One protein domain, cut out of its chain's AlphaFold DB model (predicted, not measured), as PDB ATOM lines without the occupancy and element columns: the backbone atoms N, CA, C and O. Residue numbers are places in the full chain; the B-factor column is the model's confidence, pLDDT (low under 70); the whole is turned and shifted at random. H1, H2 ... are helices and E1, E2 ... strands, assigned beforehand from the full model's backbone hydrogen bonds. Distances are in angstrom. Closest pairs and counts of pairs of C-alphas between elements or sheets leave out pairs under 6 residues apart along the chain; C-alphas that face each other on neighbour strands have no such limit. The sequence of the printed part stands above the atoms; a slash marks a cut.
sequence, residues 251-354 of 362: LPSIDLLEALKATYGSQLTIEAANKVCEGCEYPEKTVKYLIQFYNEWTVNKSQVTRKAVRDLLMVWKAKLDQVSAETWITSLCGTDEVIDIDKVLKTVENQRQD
ATOM      1  N   LEU A 251     195.674 211.479 289.486       36.59
ATOM      2  CA  LEU A 251     194.864 211.590 288.261       36.59
ATOM      3  C   LEU A 251     195.390 210.796 287.041       36.59
ATOM      4  O   LEU A 251     194.575 210.151 286.378       36.59
ATOM      5  N   PRO A 252     196.710 210.714 286.768       43.81
ATOM      6  CA  PRO A 252     197.235 209.921 285.649       43.81
ATOM      7  C   PRO A 252     197.042 208.401 285.796       43.81
ATOM      8  O   PRO A 252     197.193 207.658 284.825       43.81
ATOM      9  N   SER A 253     196.737 207.913 287.003       58.62
ATOM     10  CA  SER A 253     196.538 206.481 287.269       58.62
ATOM     11  C   SER A 253     195.129 206.013 286.890       58.62
ATOM     12  O   SER A 253     194.956 204.852 286.531       58.62
ATOM     13  N   ILE A 254     194.138 206.909 286.901       60.75
ATOM     14  CA  ILE A 254     192.737 206.600 286.573       60.75
ATOM     15  C   ILE A 254     192.547 206.366 285.074       60.75
ATOM     16  O   ILE A 254     192.066 205.302 284.683       60.75
ATOM     17  N   ASP A 255     193.003 207.302 284.239       60.16
ATOM     18  CA  ASP A 255     192.867 207.191 282.780       60.16
ATOM     19  C   ASP A 255     193.594 205.931 282.259       60.16
ATOM     20  O   ASP A 255     193.167 205.277 281.303       60.16
ATOM     21  N   LEU A 256     194.671 205.523 282.942       66.94
ATOM     22  CA  LEU A 256     195.366 204.269 282.673       66.94
ATOM     23  C   LEU A 256     194.531 203.035 283.039       66.94
ATOM     24  O   LEU A 256     194.504 202.079 282.265       66.94
ATOM     25  N   LEU A 257     193.873 203.020 284.200       68.44
ATOM     26  CA  LEU A 257     193.015 201.905 284.611       68.44
ATOM     27  C   LEU A 257     191.835 201.732 283.647       68.44
ATOM     28  O   LEU A 257     191.525 200.605 283.254       68.44
ATOM     29  N   GLU A 258     191.227 202.829 283.199       70.38
ATOM     30  CA  GLU A 258     190.167 202.798 282.189       70.38
ATOM     31  C   GLU A 258     190.677 202.312 280.830       70.38
ATOM     32  O   GLU A 258     190.056 201.443 280.211       70.38
ATOM     33  N   ALA A 259     191.847 202.786 280.389       70.06
ATOM     34  CA  ALA A 259     192.480 202.316 279.159       70.06
ATOM     35  C   ALA A 259     192.823 200.817 279.222       70.06
ATOM     36  O   ALA A 259     192.625 200.091 278.242       70.06
ATOM     37  N   LEU A 260     193.292 200.327 280.374       69.69
ATOM     38  CA  LEU A 260     193.544 198.907 280.610       69.69
ATOM     39  C   LEU A 260     192.243 198.097 280.533       69.69
ATOM     40  O   LEU A 260     192.201 197.109 279.800       69.69
ATOM     41  N   LYS A 261     191.175 198.553 281.202       76.25
ATOM     42  CA  LYS A 261     189.839 197.928 281.165       76.25
ATOM     43  C   LYS A 261     189.285 197.862 279.743       76.25
ATOM     44  O   LYS A 261     188.803 196.811 279.322       76.25
ATOM     45  N   ALA A 262     189.413 198.946 278.981       74.12
ATOM     46  CA  ALA A 262     188.974 199.017 277.590       74.12
ATOM     47  C   ALA A 262     189.785 198.098 276.659       74.12
ATOM     48  O   ALA A 262     189.225 197.493 275.748       74.12
ATOM     49  N   THR A 263     191.095 197.973 276.892       70.44
ATOM     50  CA  THR A 263     192.002 197.214 276.015       70.44
ATOM     51  C   THR A 263     191.989 195.714 276.308       70.44
ATOM     52  O   THR A 263     192.036 194.904 275.384       70.44
ATOM     53  N   TYR A 264     191.939 195.331 277.585       72.62
ATOM     54  CA  TYR A 264     192.173 193.955 278.036       72.62
ATOM     55  C   TYR A 264     190.936 193.289 278.656       72.62
ATOM     56  O   TYR A 264     190.953 192.093 278.956       72.62
ATOM     57  N   GLY A 265     189.829 194.021 278.819       81.75
ATOM     58  CA  GLY A 265     188.571 193.469 279.313       81.75
ATOM     59  C   GLY A 265     188.727 192.870 280.711       81.75
ATOM     60  O   GLY A 265     189.134 193.552 281.645       81.75
ATOM     61  N   SER A 266     188.407 191.586 280.877       79.38
ATOM     62  CA  SER A 266     188.433 190.924 282.188       79.38
ATOM     63  C   SER A 266     189.803 190.387 282.619       79.38
ATOM     64  O   SER A 266     189.935 189.988 283.776       79.38
ATOM     65  N   GLN A 267     190.819 190.366 281.747       78.94
ATOM     66  CA  GLN A 267     192.128 189.777 282.060       78.94
ATOM     67  C   GLN A 267     193.290 190.610 281.523       78.94
ATOM     68  O   GLN A 267     193.449 190.760 280.316       78.94
ATOM     69  N   LEU A 268     194.166 191.061 282.422       85.69
ATOM     70  CA  LEU A 268     195.422 191.716 282.071       85.69
ATOM     71  C   LEU A 268     196.541 190.673 281.933       85.69
ATOM     72  O   LEU A 268     196.843 189.945 282.879       85.69
ATOM     73  N   THR A 269     197.171 190.590 280.759       85.94
ATOM     74  CA  THR A 269     198.286 189.655 280.540       85.94
ATOM     75  C   THR A 269     199.572 190.154 281.201       85.94
ATOM     76  O   THR A 269     199.789 191.355 281.353       85.94
ATOM     77  N   ILE A 270     200.473 189.226 281.549       86.38
ATOM     78  CA  ILE A 270     201.790 189.563 282.118       86.38
ATOM     79  C   ILE A 270     202.593 190.452 281.157       86.38
ATOM     80  O   ILE A 270     203.224 191.411 281.588       86.38
ATOM     81  N   GLU A 271     202.546 190.177 279.852       82.00
ATOM     82  CA  GLU A 271     203.225 190.985 278.830       82.00
ATOM     83  C   GLU A 271     202.683 192.419 278.759       82.00
ATOM     84  O   GLU A 271     203.464 193.367 278.681       82.00
ATOM     85  N   ALA A 272     201.360 192.591 278.844       79.25
ATOM     86  CA  ALA A 272     200.732 193.908 278.885       79.25
ATOM     87  C   ALA A 272     201.104 194.676 280.157       79.25
ATOM     88  O   ALA A 272     201.502 195.838 280.081       79.25
ATOM     89  N   ALA A 273     201.044 194.013 281.313       82.31
ATOM     90  CA  ALA A 273     201.447 194.601 282.584       82.31
ATOM     91  C   ALA A 273     202.926 195.022 282.566       82.31
ATOM     92  O   ALA A 273     203.245 196.134 282.973       82.31
ATOM     93  N   ASN A 274     203.824 194.186 282.031       81.94
ATOM     94  CA  ASN A 274     205.243 194.520 281.872       81.94
ATOM     95  C   ASN A 274     205.449 195.780 281.026       81.94
ATOM     96  O   ASN A 274     206.263 196.627 281.383       81.94
ATOM     97  N   LYS A 275     204.697 195.916 279.930       80.12
ATOM     98  CA  LYS A 275     204.774 197.082 279.045       80.12
ATOM     99  C   LYS A 275     204.278 198.362 279.723       80.12
ATOM    100  O   LYS A 275     204.868 199.418 279.546       80.12
ATOM    101  N   VAL A 276     203.210 198.280 280.515       74.69
ATOM    102  CA  VAL A 276     202.679 199.436 281.262       74.69
ATOM    103  C   VAL A 276     203.614 199.858 282.397       74.69
ATOM    104  O   VAL A 276     203.766 201.049 282.667       74.69
ATOM    105  N   CYS A 277     204.275 198.890 283.027       78.12
ATOM    106  CA  CYS A 277     205.251 199.116 284.089       78.12
ATOM    107  C   CYS A 277     206.667 199.419 283.560       78.12
ATOM    108  O   CYS A 277     207.620 199.467 284.346       78.12
ATOM    109  N   GLU A 278     206.836 199.615 282.247       75.19
ATOM    110  CA  GLU A 278     208.117 199.977 281.646       75.19
ATOM    111  C   GLU A 278     208.550 201.359 282.167       75.19
ATOM    112  O   GLU A 278     207.887 202.375 281.956       75.19
ATOM    113  N   GLY A 279     209.651 201.389 282.923       70.88
ATOM    114  CA  GLY A 279     210.162 202.600 283.577       70.88
ATOM    115  C   GLY A 279     209.841 202.730 285.070       70.88
ATOM    116  O   GLY A 279     210.321 203.677 285.695       70.88
ATOM    117  N   CYS A 280     209.096 201.793 285.666       72.44
ATOM    118  CA  CYS A 280     208.976 201.693 287.124       72.44
ATOM    119  C   CYS A 280     210.314 201.277 287.761       72.44
ATOM    120  O   CYS A 280     211.072 200.505 287.178       72.44
ATOM    121  N   GLU A 281     210.595 201.754 288.978       72.81
ATOM    122  CA  GLU A 281     211.826 201.419 289.720       72.81
ATOM    123  C   GLU A 281     211.904 199.916 290.055       72.81
ATOM    124  O   GLU A 281     212.972 199.311 289.975       72.81
ATOM    125  N   TYR A 282     210.755 199.295 290.359       82.06
ATOM    126  CA  TYR A 282     210.632 197.862 290.647       82.06
ATOM    127  C   TYR A 282     209.615 197.207 289.706       82.06
ATOM    128  O   TYR A 282     208.497 196.892 290.133       82.06
ATOM    129  N   PRO A 283     209.963 196.996 288.426       81.75
ATOM    130  CA  PRO A 283     209.003 196.563 287.411       81.75
ATOM    131  C   PRO A 283     208.350 195.228 287.783       81.75
ATOM    132  O   PRO A 283     207.133 195.115 287.729       81.75
ATOM    133  N   GLU A 284     209.110 194.260 288.301       89.00
ATOM    134  CA  GLU A 284     208.576 192.947 288.698       89.00
ATOM    135  C   GLU A 284     207.531 193.030 289.823       89.00
ATOM    136  O   GLU A 284     206.473 192.402 289.746       89.00
ATOM    137  N   LYS A 285     207.800 193.828 290.869       88.31
ATOM    138  CA  LYS A 285     206.848 194.033 291.974       88.31
ATOM    139  C   LYS A 285     205.620 194.807 291.499       88.31
ATOM    140  O   LYS A 285     204.504 194.430 291.837       88.31
ATOM    141  N   THR A 286     205.830 195.839 290.685       83.62
ATOM    142  CA  THR A 286     204.755 196.671 290.129       83.62
ATOM    143  C   THR A 286     203.816 195.847 289.259       83.62
ATOM    144  O   THR A 286     202.607 195.892 289.444       83.62
ATOM    145  N   VAL A 287     204.365 195.005 288.384       87.50
ATOM    146  CA  VAL A 287     203.605 194.071 287.544       87.50
ATOM    147  C   VAL A 287     202.801 193.095 288.391       87.50
ATOM    148  O   VAL A 287     201.617 192.891 288.129       87.50
ATOM    149  N   LYS A 288     203.408 192.522 289.436       93.00
ATOM    150  CA  LYS A 288     202.714 191.612 290.351       93.00
ATOM    151  C   LYS A 288     201.503 192.282 291.008       93.00
ATOM    152  O   LYS A 288     200.415 191.706 290.981       93.00
ATOM    153  N   TYR A 289     201.685 193.465 291.591       90.12
ATOM    154  CA  TYR A 289     200.605 194.168 292.285       90.12
ATOM    155  C   TYR A 289     199.553 194.717 291.321       90.12
ATOM    156  O   TYR A 289     198.369 194.650 291.632       90.12
ATOM    157  N   LEU A 290     199.945 195.151 290.118       86.88
ATOM    158  CA  LEU A 290     199.009 195.584 289.080       86.88
ATOM    159  C   LEU A 290     198.105 194.438 288.628       86.88
ATOM    160  O   LEU A 290     196.896 194.607 288.525       86.88
ATOM    161  N   ILE A 291     198.678 193.257 288.387       88.81
ATOM    162  CA  ILE A 291     197.906 192.066 288.014       88.81
ATOM    163  C   ILE A 291     196.979 191.652 289.157       88.81
ATOM    164  O   ILE A 291     195.828 191.308 288.905       88.81
ATOM    165  N   GLN A 292     197.455 191.692 290.406       90.31
ATOM    166  CA  GLN A 292     196.621 191.388 291.567       90.31
ATOM    167  C   GLN A 292     195.434 192.355 291.663       90.31
ATOM    168  O   GLN A 292     194.294 191.897 291.695       90.31
ATOM    169  N   PHE A 293     195.697 193.665 291.636       90.56
ATOM    170  CA  PHE A 293     194.674 194.710 291.638       90.56
ATOM    171  C   PHE A 293     193.665 194.492 290.510       90.56
ATOM    172  O   PHE A 293     192.462 194.465 290.748       90.56
ATOM    173  N   TYR A 294     194.149 194.286 289.283       86.56
ATOM    174  CA  TYR A 294     193.295 194.167 288.108       86.56
ATOM    175  C   TYR A 294     192.419 192.912 288.161       86.56
ATOM    176  O   TYR A 294     191.243 192.973 287.824       86.56
ATOM    177  N   ASN A 295     192.966 191.786 288.623       87.62
ATOM    178  CA  ASN A 295     192.197 190.557 288.795       87.62
ATOM    179  C   ASN A 295     191.120 190.710 289.871       87.62
ATOM    180  O   ASN A 295     190.001 190.249 289.666       87.62
ATOM    181  N   GLU A 296     191.429 191.353 291.001       89.69
ATOM    182  CA  GLU A 296     190.414 191.665 292.014       89.69
ATOM    183  C   GLU A 296     189.326 192.564 291.412       89.69
ATOM    184  O   GLU A 296     188.143 192.237 291.497       89.69
ATOM    185  N   TRP A 297     189.731 193.615 290.697       87.50
ATOM    186  CA  TRP A 297     188.832 194.592 290.091       87.50
ATOM    187  C   TRP A 297     187.865 193.958 289.083       87.50
ATOM    188  O   TRP A 297     186.659 194.209 289.129       87.50
ATOM    189  N   THR A 298     188.356 193.098 288.189       84.62
ATOM    190  CA  THR A 298     187.518 192.492 287.146       84.62
ATOM    191  C   THR A 298     186.690 191.312 287.644       84.62
ATOM    192  O   THR A 298     185.554 191.139 287.195       84.62
ATOM    193  N   VAL A 299     187.213 190.499 288.568       88.12
ATOM    194  CA  VAL A 299     186.516 189.306 289.079       88.12
ATOM    195  C   VAL A 299     185.440 189.684 290.096       88.12
ATOM    196  O   VAL A 299     184.345 189.119 290.066       88.12
ATOM    197  N   ASN A 300     185.698 190.674 290.953       89.12
ATOM    198  CA  ASN A 300     184.810 191.027 292.061       89.12
ATOM    199  C   ASN A 300     183.855 192.182 291.724       89.12
ATOM    200  O   ASN A 300     183.490 192.955 292.602       89.12
ATOM    201  N   LYS A 301     183.420 192.309 290.461       87.94
ATOM    202  CA  LYS A 301     182.464 193.350 290.023       87.94
ATOM    203  C   LYS A 301     182.881 194.762 290.461       87.94
ATOM    204  O   LYS A 301     182.099 195.478 291.080       87.94
ATOM    205  N   SER A 302     184.115 195.127 290.146       85.75
ATOM    206  CA  SER A 302     184.705 196.432 290.445       85.75
ATOM    207  C   SER A 302     185.158 196.651 291.894       85.75
ATOM    208  O   SER A 302     185.628 197.736 292.226       85.75
ATOM    209  N   GLN A 303     185.097 195.619 292.736       89.88
ATOM    210  CA  GLN A 303     185.572 195.678 294.115       89.88
ATOM    211  C   GLN A 303     187.028 195.216 294.247       89.88
ATOM    212  O   GLN A 303     187.392 194.129 293.807       89.88
ATOM    213  N   VAL A 304     187.862 196.016 294.903       90.25
ATOM    214  CA  VAL A 304     189.275 195.700 295.159       90.25
ATOM    215  C   VAL A 304     189.551 195.803 296.648       90.25
ATOM    216  O   VAL A 304     189.009 196.673 297.324       90.25
ATOM    217  N   THR A 305     190.389 194.918 297.185       93.25
ATOM    218  CA  THR A 305     190.772 195.025 298.594       93.25
ATOM    219  C   THR A 305     191.608 196.275 298.827       93.25
ATOM    220  O   THR A 305     192.503 196.608 298.045       93.25
ATOM    221  N   ARG A 306     191.374 196.938 299.957       90.56
ATOM    222  CA  ARG A 306     192.156 198.083 300.429       90.56
ATOM    223  C   ARG A 306     193.658 197.815 300.372       90.56
ATOM    224  O   ARG A 306     194.435 198.620 299.862       90.56
ATOM    225  N   LYS A 307     194.044 196.613 300.799       91.44
ATOM    226  CA  LYS A 307     195.413 196.109 300.709       91.44
ATOM    227  C   LYS A 307     195.953 196.092 299.277       91.44
ATOM    228  O   LYS A 307     197.085 196.512 299.080       91.44
ATOM    229  N   ALA A 308     195.198 195.605 298.292       88.25
ATOM    230  CA  ALA A 308     195.668 195.567 296.907       88.25
ATOM    231  C   ALA A 308     195.850 196.974 296.319       88.25
ATOM    232  O   ALA A 308     196.814 197.201 295.588       88.25
ATOM    233  N   VAL A 309     194.985 197.928 296.684       86.31
ATOM    234  CA  VAL A 309     195.150 199.345 296.314       86.31
ATOM    235  C   VAL A 309     196.421 199.919 296.938       86.31
ATOM    236  O   VAL A 309     197.259 200.471 296.228       86.31
ATOM    237  N   ARG A 310     196.614 199.723 298.245       87.19
ATOM    238  CA  ARG A 310     197.809 200.180 298.963       87.19
ATOM    239  C   ARG A 310     199.089 199.577 298.397       87.19
ATOM    240  O   ARG A 310     200.027 200.305 298.090       87.19
ATOM    241  N   ASP A 311     199.130 198.254 298.265       86.94
ATOM    242  CA  ASP A 311     200.311 197.534 297.798       86.94
ATOM    243  C   ASP A 311     200.702 198.002 296.384       86.94
ATOM    244  O   ASP A 311     201.891 198.127 296.095       86.94
ATOM    245  N   LEU A 312     199.717 198.317 295.528       83.62
ATOM    246  CA  LEU A 312     199.946 198.924 294.219       83.62
ATOM    247  C   LEU A 312     200.512 200.344 294.343       83.62
ATOM    248  O   LEU A 312     201.549 200.620 293.748       83.62
ATOM    249  N   LEU A 313     199.889 201.227 295.127       80.19
ATOM    250  CA  LEU A 313     200.332 202.618 295.325       80.19
ATOM    251  C   LEU A 313     201.768 202.727 295.846       80.19
ATOM    252  O   LEU A 313     202.532 203.578 295.392       80.19
ATOM    253  N   MET A 314     202.150 201.834 296.760       79.81
ATOM    254  CA  MET A 314     203.489 201.809 297.349       79.81
ATOM    255  C   MET A 314     204.592 201.475 296.337       79.81
ATOM    256  O   MET A 314     205.758 201.807 296.555       79.81
ATOM    257  N   VAL A 315     204.257 200.792 295.239       77.12
ATOM    258  CA  VAL A 315     205.222 200.426 294.188       77.12
ATOM    259  C   VAL A 315     205.027 201.207 292.893       77.12
ATOM    260  O   VAL A 315     205.913 201.195 292.036       77.12
ATOM    261  N   TRP A 316     203.872 201.851 292.726       76.62
ATOM    262  CA  TRP A 316     203.549 202.636 291.546       76.62
ATOM    263  C   TRP A 316     204.357 203.932 291.522       76.62
ATOM    264  O   TRP A 316     204.880 204.356 292.543       76.62
ATOM    265  N   LYS A 317     204.454 204.568 290.350       54.84
ATOM    266  CA  LYS A 317     205.370 205.670 289.974       54.84
ATOM    267  C   LYS A 317     205.622 206.810 290.993       54.84
ATOM    268  O   LYS A 317     206.607 207.521 290.806       54.84
ATOM    269  N   ALA A 318     204.787 206.988 292.019       53.75
ATOM    270  CA  ALA A 318     204.924 207.997 293.075       53.75
ATOM    271  C   ALA A 318     205.482 207.469 294.418       53.75
ATOM    272  O   ALA A 318     205.878 208.273 295.249       53.75
ATOM    273  N   LYS A 319     205.554 206.143 294.626       65.94
ATOM    274  CA  LYS A 319     206.108 205.477 295.822       65.94
ATOM    275  C   LYS A 319     205.631 206.113 297.133       65.94
ATOM    276  O   LYS A 319     206.430 206.633 297.909       65.94
ATOM    277  N   LEU A 320     204.322 206.050 297.368       65.25
ATOM    278  CA  LEU A 320     203.757 206.454 298.654       65.25
ATOM    279  C   LEU A 320     204.277 205.518 299.750       65.25
ATOM    280  O   LEU A 320     204.335 204.299 299.555       65.25
ATOM    281  N   ASP A 321     204.653 206.063 300.907       74.50
ATOM    282  CA  ASP A 321     204.817 205.228 302.090       74.50
ATOM    283  C   ASP A 321     203.454 204.679 302.539       74.50
ATOM    284  O   ASP A 321     202.390 205.088 302.064       74.50
ATOM    285  N   GLN A 322     203.482 203.698 303.440       73.69
ATOM    286  CA  GLN A 322     202.268 203.031 303.899       73.69
ATOM    287  C   GLN A 322     201.264 204.009 304.525       73.69
ATOM    288  O   GLN A 322     200.065 203.825 304.329       73.69
ATOM    289  N   VAL A 323     201.731 205.023 305.259       65.12
ATOM    290  CA  VAL A 323     200.862 205.995 305.931       65.12
ATOM    291  C   VAL A 323     200.223 206.904 304.890       65.12
ATOM    292  O   VAL A 323     199.002 207.008 304.864       65.12
ATOM    293  N   SER A 324     201.002 207.474 303.969       69.31
ATOM    294  CA  SER A 324     200.453 208.313 302.896       69.31
ATOM    295  C   SER A 324     199.496 207.553 301.980       69.31
ATOM    296  O   SER A 324     198.457 208.093 301.603       69.31
ATOM    297  N   ALA A 325     199.787 206.287 301.662       68.06
ATOM    298  CA  ALA A 325     198.874 205.445 300.896       68.06
ATOM    299  C   ALA A 325     197.557 205.200 301.653       68.06
ATOM    300  O   ALA A 325     196.490 205.305 301.058       68.06
ATOM    301  N   GLU A 326     197.601 204.908 302.955       76.75
ATOM    302  CA  GLU A 326     196.396 204.675 303.765       76.75
ATOM    303  C   GLU A 326     195.571 205.941 303.996       76.75
ATOM    304  O   GLU A 326     194.345 205.898 303.881       76.75
ATOM    305  N   THR A 327     196.215 207.072 304.280       69.00
ATOM    306  CA  THR A 327     195.546 208.372 304.415       69.00
ATOM    307  C   THR A 327     194.829 208.731 303.119       69.00
ATOM    308  O   THR A 327     193.656 209.100 303.144       69.00
ATOM    309  N   TRP A 328     195.492 208.523 301.981       73.25
ATOM    310  CA  TRP A 328     194.915 208.764 300.664       73.25
ATOM    311  C   TRP A 328     193.744 207.823 300.342       73.25
ATOM    312  O   TRP A 328     192.702 208.258 299.858       73.25
ATOM    313  N   ILE A 329     193.864 206.527 300.650       74.56
ATOM    314  CA  ILE A 329     192.740 205.601 300.462       74.56
ATOM    315  C   ILE A 329     191.562 206.011 301.361       74.56
ATOM    316  O   ILE A 329     190.410 205.959 300.930       74.56
ATOM    317  N   THR A 330     191.843 206.446 302.594       77.50
ATOM    318  CA  THR A 330     190.819 206.884 303.551       77.50
ATOM    319  C   THR A 330     190.071 208.118 303.074       77.50
ATOM    320  O   THR A 330     188.848 208.156 303.192       77.50
ATOM    321  N   SER A 331     190.766 209.101 302.502       74.00
ATOM    322  CA  SER A 331     190.120 210.328 302.026       74.00
ATOM    323  C   SER A 331     189.163 210.079 300.857       74.00
ATOM    324  O   SER A 331     188.119 210.718 300.776       74.00
ATOM    325  N   LEU A 332     189.468 209.117 299.981       66.38
ATOM    326  CA  LEU A 332     188.633 208.818 298.811       66.38
ATOM    327  C   LEU A 332     187.538 207.785 299.067       66.38
ATOM    328  O   LEU A 332     186.474 207.841 298.450       66.38
ATOM    329  N   CYS A 333     187.820 206.804 299.921       76.31
ATOM    330  CA  CYS A 333     187.003 205.599 300.052       76.31
ATOM    331  C   CYS A 333     186.505 205.363 301.483       76.31
ATOM    332  O   CYS A 333     185.825 204.367 301.722       76.31
ATOM    333  N   GLY A 334     186.845 206.235 302.436       83.88
ATOM    334  CA  GLY A 334     186.607 206.000 303.858       83.88
ATOM    335  C   GLY A 334     187.459 204.851 304.400       83.88
ATOM    336  O   GLY A 334     188.493 204.489 303.838       83.88
ATOM    337  N   THR A 335     187.029 204.244 305.503       88.06
ATOM    338  CA  THR A 335     187.750 203.151 306.183       88.06
ATOM    339  C   THR A 335     187.360 201.757 305.685       88.06
ATOM    340  O   THR A 335     187.656 200.765 306.345       88.06
ATOM    341  N   ASP A 336     186.679 201.657 304.541       89.81
ATOM    342  CA  ASP A 336     186.223 200.373 304.017       89.81
ATOM    343  C   ASP A 336     187.414 199.491 303.587       89.81
ATOM    344  O   ASP A 336     188.355 199.944 302.926       89.81
ATOM    345  N   GLU A 337     187.360 198.204 303.947       92.00
ATOM    346  CA  GLU A 337     188.353 197.183 303.556       92.00
ATOM    347  C   GLU A 337     188.215 196.745 302.091       92.00
ATOM    348  O   GLU A 337     189.126 196.152 301.503       92.00
ATOM    349  N   VAL A 338     187.062 197.027 301.488       92.19
ATOM    350  CA  VAL A 338     186.743 196.707 300.101       92.19
ATOM    351  C   VAL A 338     186.302 197.983 299.408       92.19
ATOM    352  O   VAL A 338     185.333 198.618 299.811       92.19
ATOM    353  N   ILE A 339     187.009 198.336 298.344       88.94
ATOM    354  CA  ILE A 339     186.851 199.593 297.626       88.94
ATOM    355  C   ILE A 339     186.161 199.312 296.298       88.94
ATOM    356  O   ILE A 339     186.646 198.517 295.494       88.94
ATOM    357  N   ASP A 340     185.039 199.985 296.055       89.88
ATOM    358  CA  ASP A 340     184.395 200.000 294.742       89.88
ATOM    359  C   ASP A 340     185.109 201.014 293.843       89.88
ATOM    360  O   ASP A 340     184.883 202.223 293.927       89.88
ATOM    361  N   ILE A 341     185.988 200.511 292.977       85.06
ATOM    362  CA  ILE A 341     186.791 201.341 292.078       85.06
ATOM    363  C   ILE A 341     185.903 202.099 291.091       85.06
ATOM    364  O   ILE A 341     186.201 203.245 290.784       85.06
ATOM    365  N   ASP A 342     184.783 201.530 290.632       84.69
ATOM    366  CA  ASP A 342     183.894 202.246 289.709       84.69
ATOM    367  C   ASP A 342     183.171 203.404 290.423       84.69
ATOM    368  O   ASP A 342     182.902 204.438 289.808       84.69
ATOM    369  N   LYS A 343     182.873 203.267 291.724       86.19
ATOM    370  CA  LYS A 343     182.378 204.379 292.552       86.19
ATOM    371  C   LYS A 343     183.443 205.466 292.707       86.19
ATOM    372  O   LYS A 343     183.119 206.634 292.522       86.19
ATOM    373  N   VAL A 344     184.693 205.090 292.994       80.38
ATOM    374  CA  VAL A 344     185.821 206.036 293.105       80.38
ATOM    375  C   VAL A 344     186.025 206.796 291.795       80.38
ATOM    376  O   VAL A 344     186.105 208.021 291.813       80.38
ATOM    377  N   LEU A 345     186.033 206.091 290.660       76.88
ATOM    378  CA  LEU A 345     186.167 206.688 289.329       76.88
ATOM    379  C   LEU A 345     185.077 207.732 289.062       76.88
ATOM    380  O   LEU A 345     185.390 208.845 288.655       76.88
ATOM    381  N   LYS A 346     183.815 207.417 289.379       81.69
ATOM    382  CA  LYS A 346     182.698 208.369 289.247       81.69
ATOM    383  C   LYS A 346     182.838 209.580 290.159       81.69
ATOM    384  O   LYS A 346     182.530 210.687 289.733       81.69
ATOM    385  N   THR A 347     183.271 209.384 291.404       75.81
ATOM    386  CA  THR A 347     183.508 210.498 292.331       75.81
ATOM    387  C   THR A 347     184.564 211.443 291.762       75.81
ATOM    388  O   THR A 347     184.322 212.643 291.700       75.81
ATOM    389  N   VAL A 348     185.683 210.909 291.267       67.50
ATOM    390  CA  VAL A 348     186.759 211.718 290.675       67.50
ATOM    391  C   VAL A 348     186.324 212.386 289.365       67.50
ATOM    392  O   VAL A 348     186.663 213.539 289.110       67.50
ATOM    393  N   GLU A 349     185.542 211.710 288.526       72.00
ATOM    394  CA  GLU A 349     185.027 212.304 287.289       72.00
ATOM    395  C   GLU A 349     184.047 213.456 287.567       72.00
ATOM    396  O   GLU A 349     184.116 214.494 286.908       72.00
ATOM    397  N   ASN A 350     183.193 213.326 288.585       72.19
ATOM    398  CA  ASN A 350     182.309 214.410 289.017       72.19
ATOM    399  C   ASN A 350     183.105 215.613 289.548       72.19
ATOM    400  O   ASN A 350     182.774 216.751 289.221       72.19
ATOM    401  N   GLN A 351     184.193 215.368 290.290       65.12
ATOM    402  CA  GLN A 351     185.111 216.420 290.745       65.12
ATOM    403  C   GLN A 351     185.772 217.165 289.578       65.12
ATOM    404  O   GLN A 351     185.929 218.380 289.637       65.12
ATOM    405  N   ARG A 352     186.106 216.465 288.481       64.69
ATOM    406  CA  ARG A 352     186.644 217.098 287.260       64.69
ATOM    407  C   ARG A 352     185.636 218.035 286.583       64.69
ATOM    408  O   ARG A 352     186.048 218.970 285.902       64.69
ATOM    409  N   GLN A 353     184.339 217.754 286.696       69.38
ATOM    410  CA  GLN A 353     183.292 218.492 285.979       69.38
ATOM    411  C   GLN A 353     182.748 219.692 286.761       69.38
ATOM    412  O   GLN A 353     182.304 220.655 286.135       69.38
ATOM    413  N   ASP A 354     182.806 219.660 288.095       55.97
ATOM    414  CA  ASP A 354     182.409 220.777 288.953       55.97
ATOM    415  C   ASP A 354     183.336 220.898 290.178       55.97
ATOM    416  O   ASP A 354     183.050 220.322 291.239       55.97
TER     417      ASP A 354
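AT A GLANCE: This is residues 251 to 354 of the 362 residues of the protein "EF-hand domain-containing protein" of Cryptosporidium muris (strain RN66) (UniProt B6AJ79). Two helices, H3 and H4, lie side by side and run opposite ways as the core, with H5 crossing H4 on its side away from H3 and the short H2 crossing the first part of H3. A tiny two-strand ladder, E1 and E2, lies at the end of the core where H3 ends and H4 begins, and H6 runs on from E2, coming close to H1 and H5. The printed part has 104 residues with six named helices and two named strands, in the order H1 H2 H3 E1 H4 H5 E2 H6; it is mostly helix, and the sheet, E1 - E2, is antiparallel. It is compact, with a radius of gyration of the C-alphas of 13.1 A, and rounded, spanning 35 by 29 by 25 A.

HOW THE PARTS SIT: H1, residues 251 to 264, touches no helix but is near H2, residues 270 to 276, and near H3, residues 283 to 299, with 6 pairs of C-alphas within 10 A in each case. H2 and H3 touch, their closest C-alphas, Ala 273 and Val 287, 5.4 A apart, and stand about perpendicular at 71 degrees, only just beyond steep. E1, residues 303 to 305, has its closest C-alpha to H3 at Val 304, 5.2 A from that of Trp 297. H3 touches H4, residues 306 to 315, at a shallow tilt of 26 degrees, opposite ways; the closest C-alphas, Tyr 289 and Leu 312, are 5.2 A apart. H4 touches H5, residues 322 to 333, at a steep tilt of 50 degrees, opposite ways, with the C-alphas of Arg 310 and Ala 325 closest at 5.7 A. E2, residues 338 to 340, is antiparallel to E1, with N 304 and O 339 at 2.8 A and N 339 and O 304 at 2.8 A, both within hydrogen-bond range. H6, residues 341 to 353, is close to H1 but not clearly touching, the closest C-alphas, Ile 254 and Leu 345, 7.1 A apart. H2, H3, H5 and H6 have every O i to N i+4 pair within hydrogen-bond range; H1 has 8 of 10 and H4 5 of 6.

IN THESE COORDINATES: H1 begins at C-alpha 251, (194.864, 211.590, 288.261), and is 20.6 A long. H2 measures 9.9 A. H3, the longest helix, measures 23.7 A from C-alpha 283 at (209.003, 196.563, 287.411). E1 is 6.9 A, H4 14.7 A, H5 16.0 A and E2 6.7 A long. H6, 18.5 A, ends at C-alpha 353, (183.292, 218.492, 285.979).

THE WHOLE: The two C-alphas farthest apart, those of Glu 284 and Asp 354, are 38.2 A apart. The printed part has no cut and no long link. The mean pLDDT of the printed part is 78.1; the 22 residues under 70 include 251 to 257, 317 to 320 and 351 to 354.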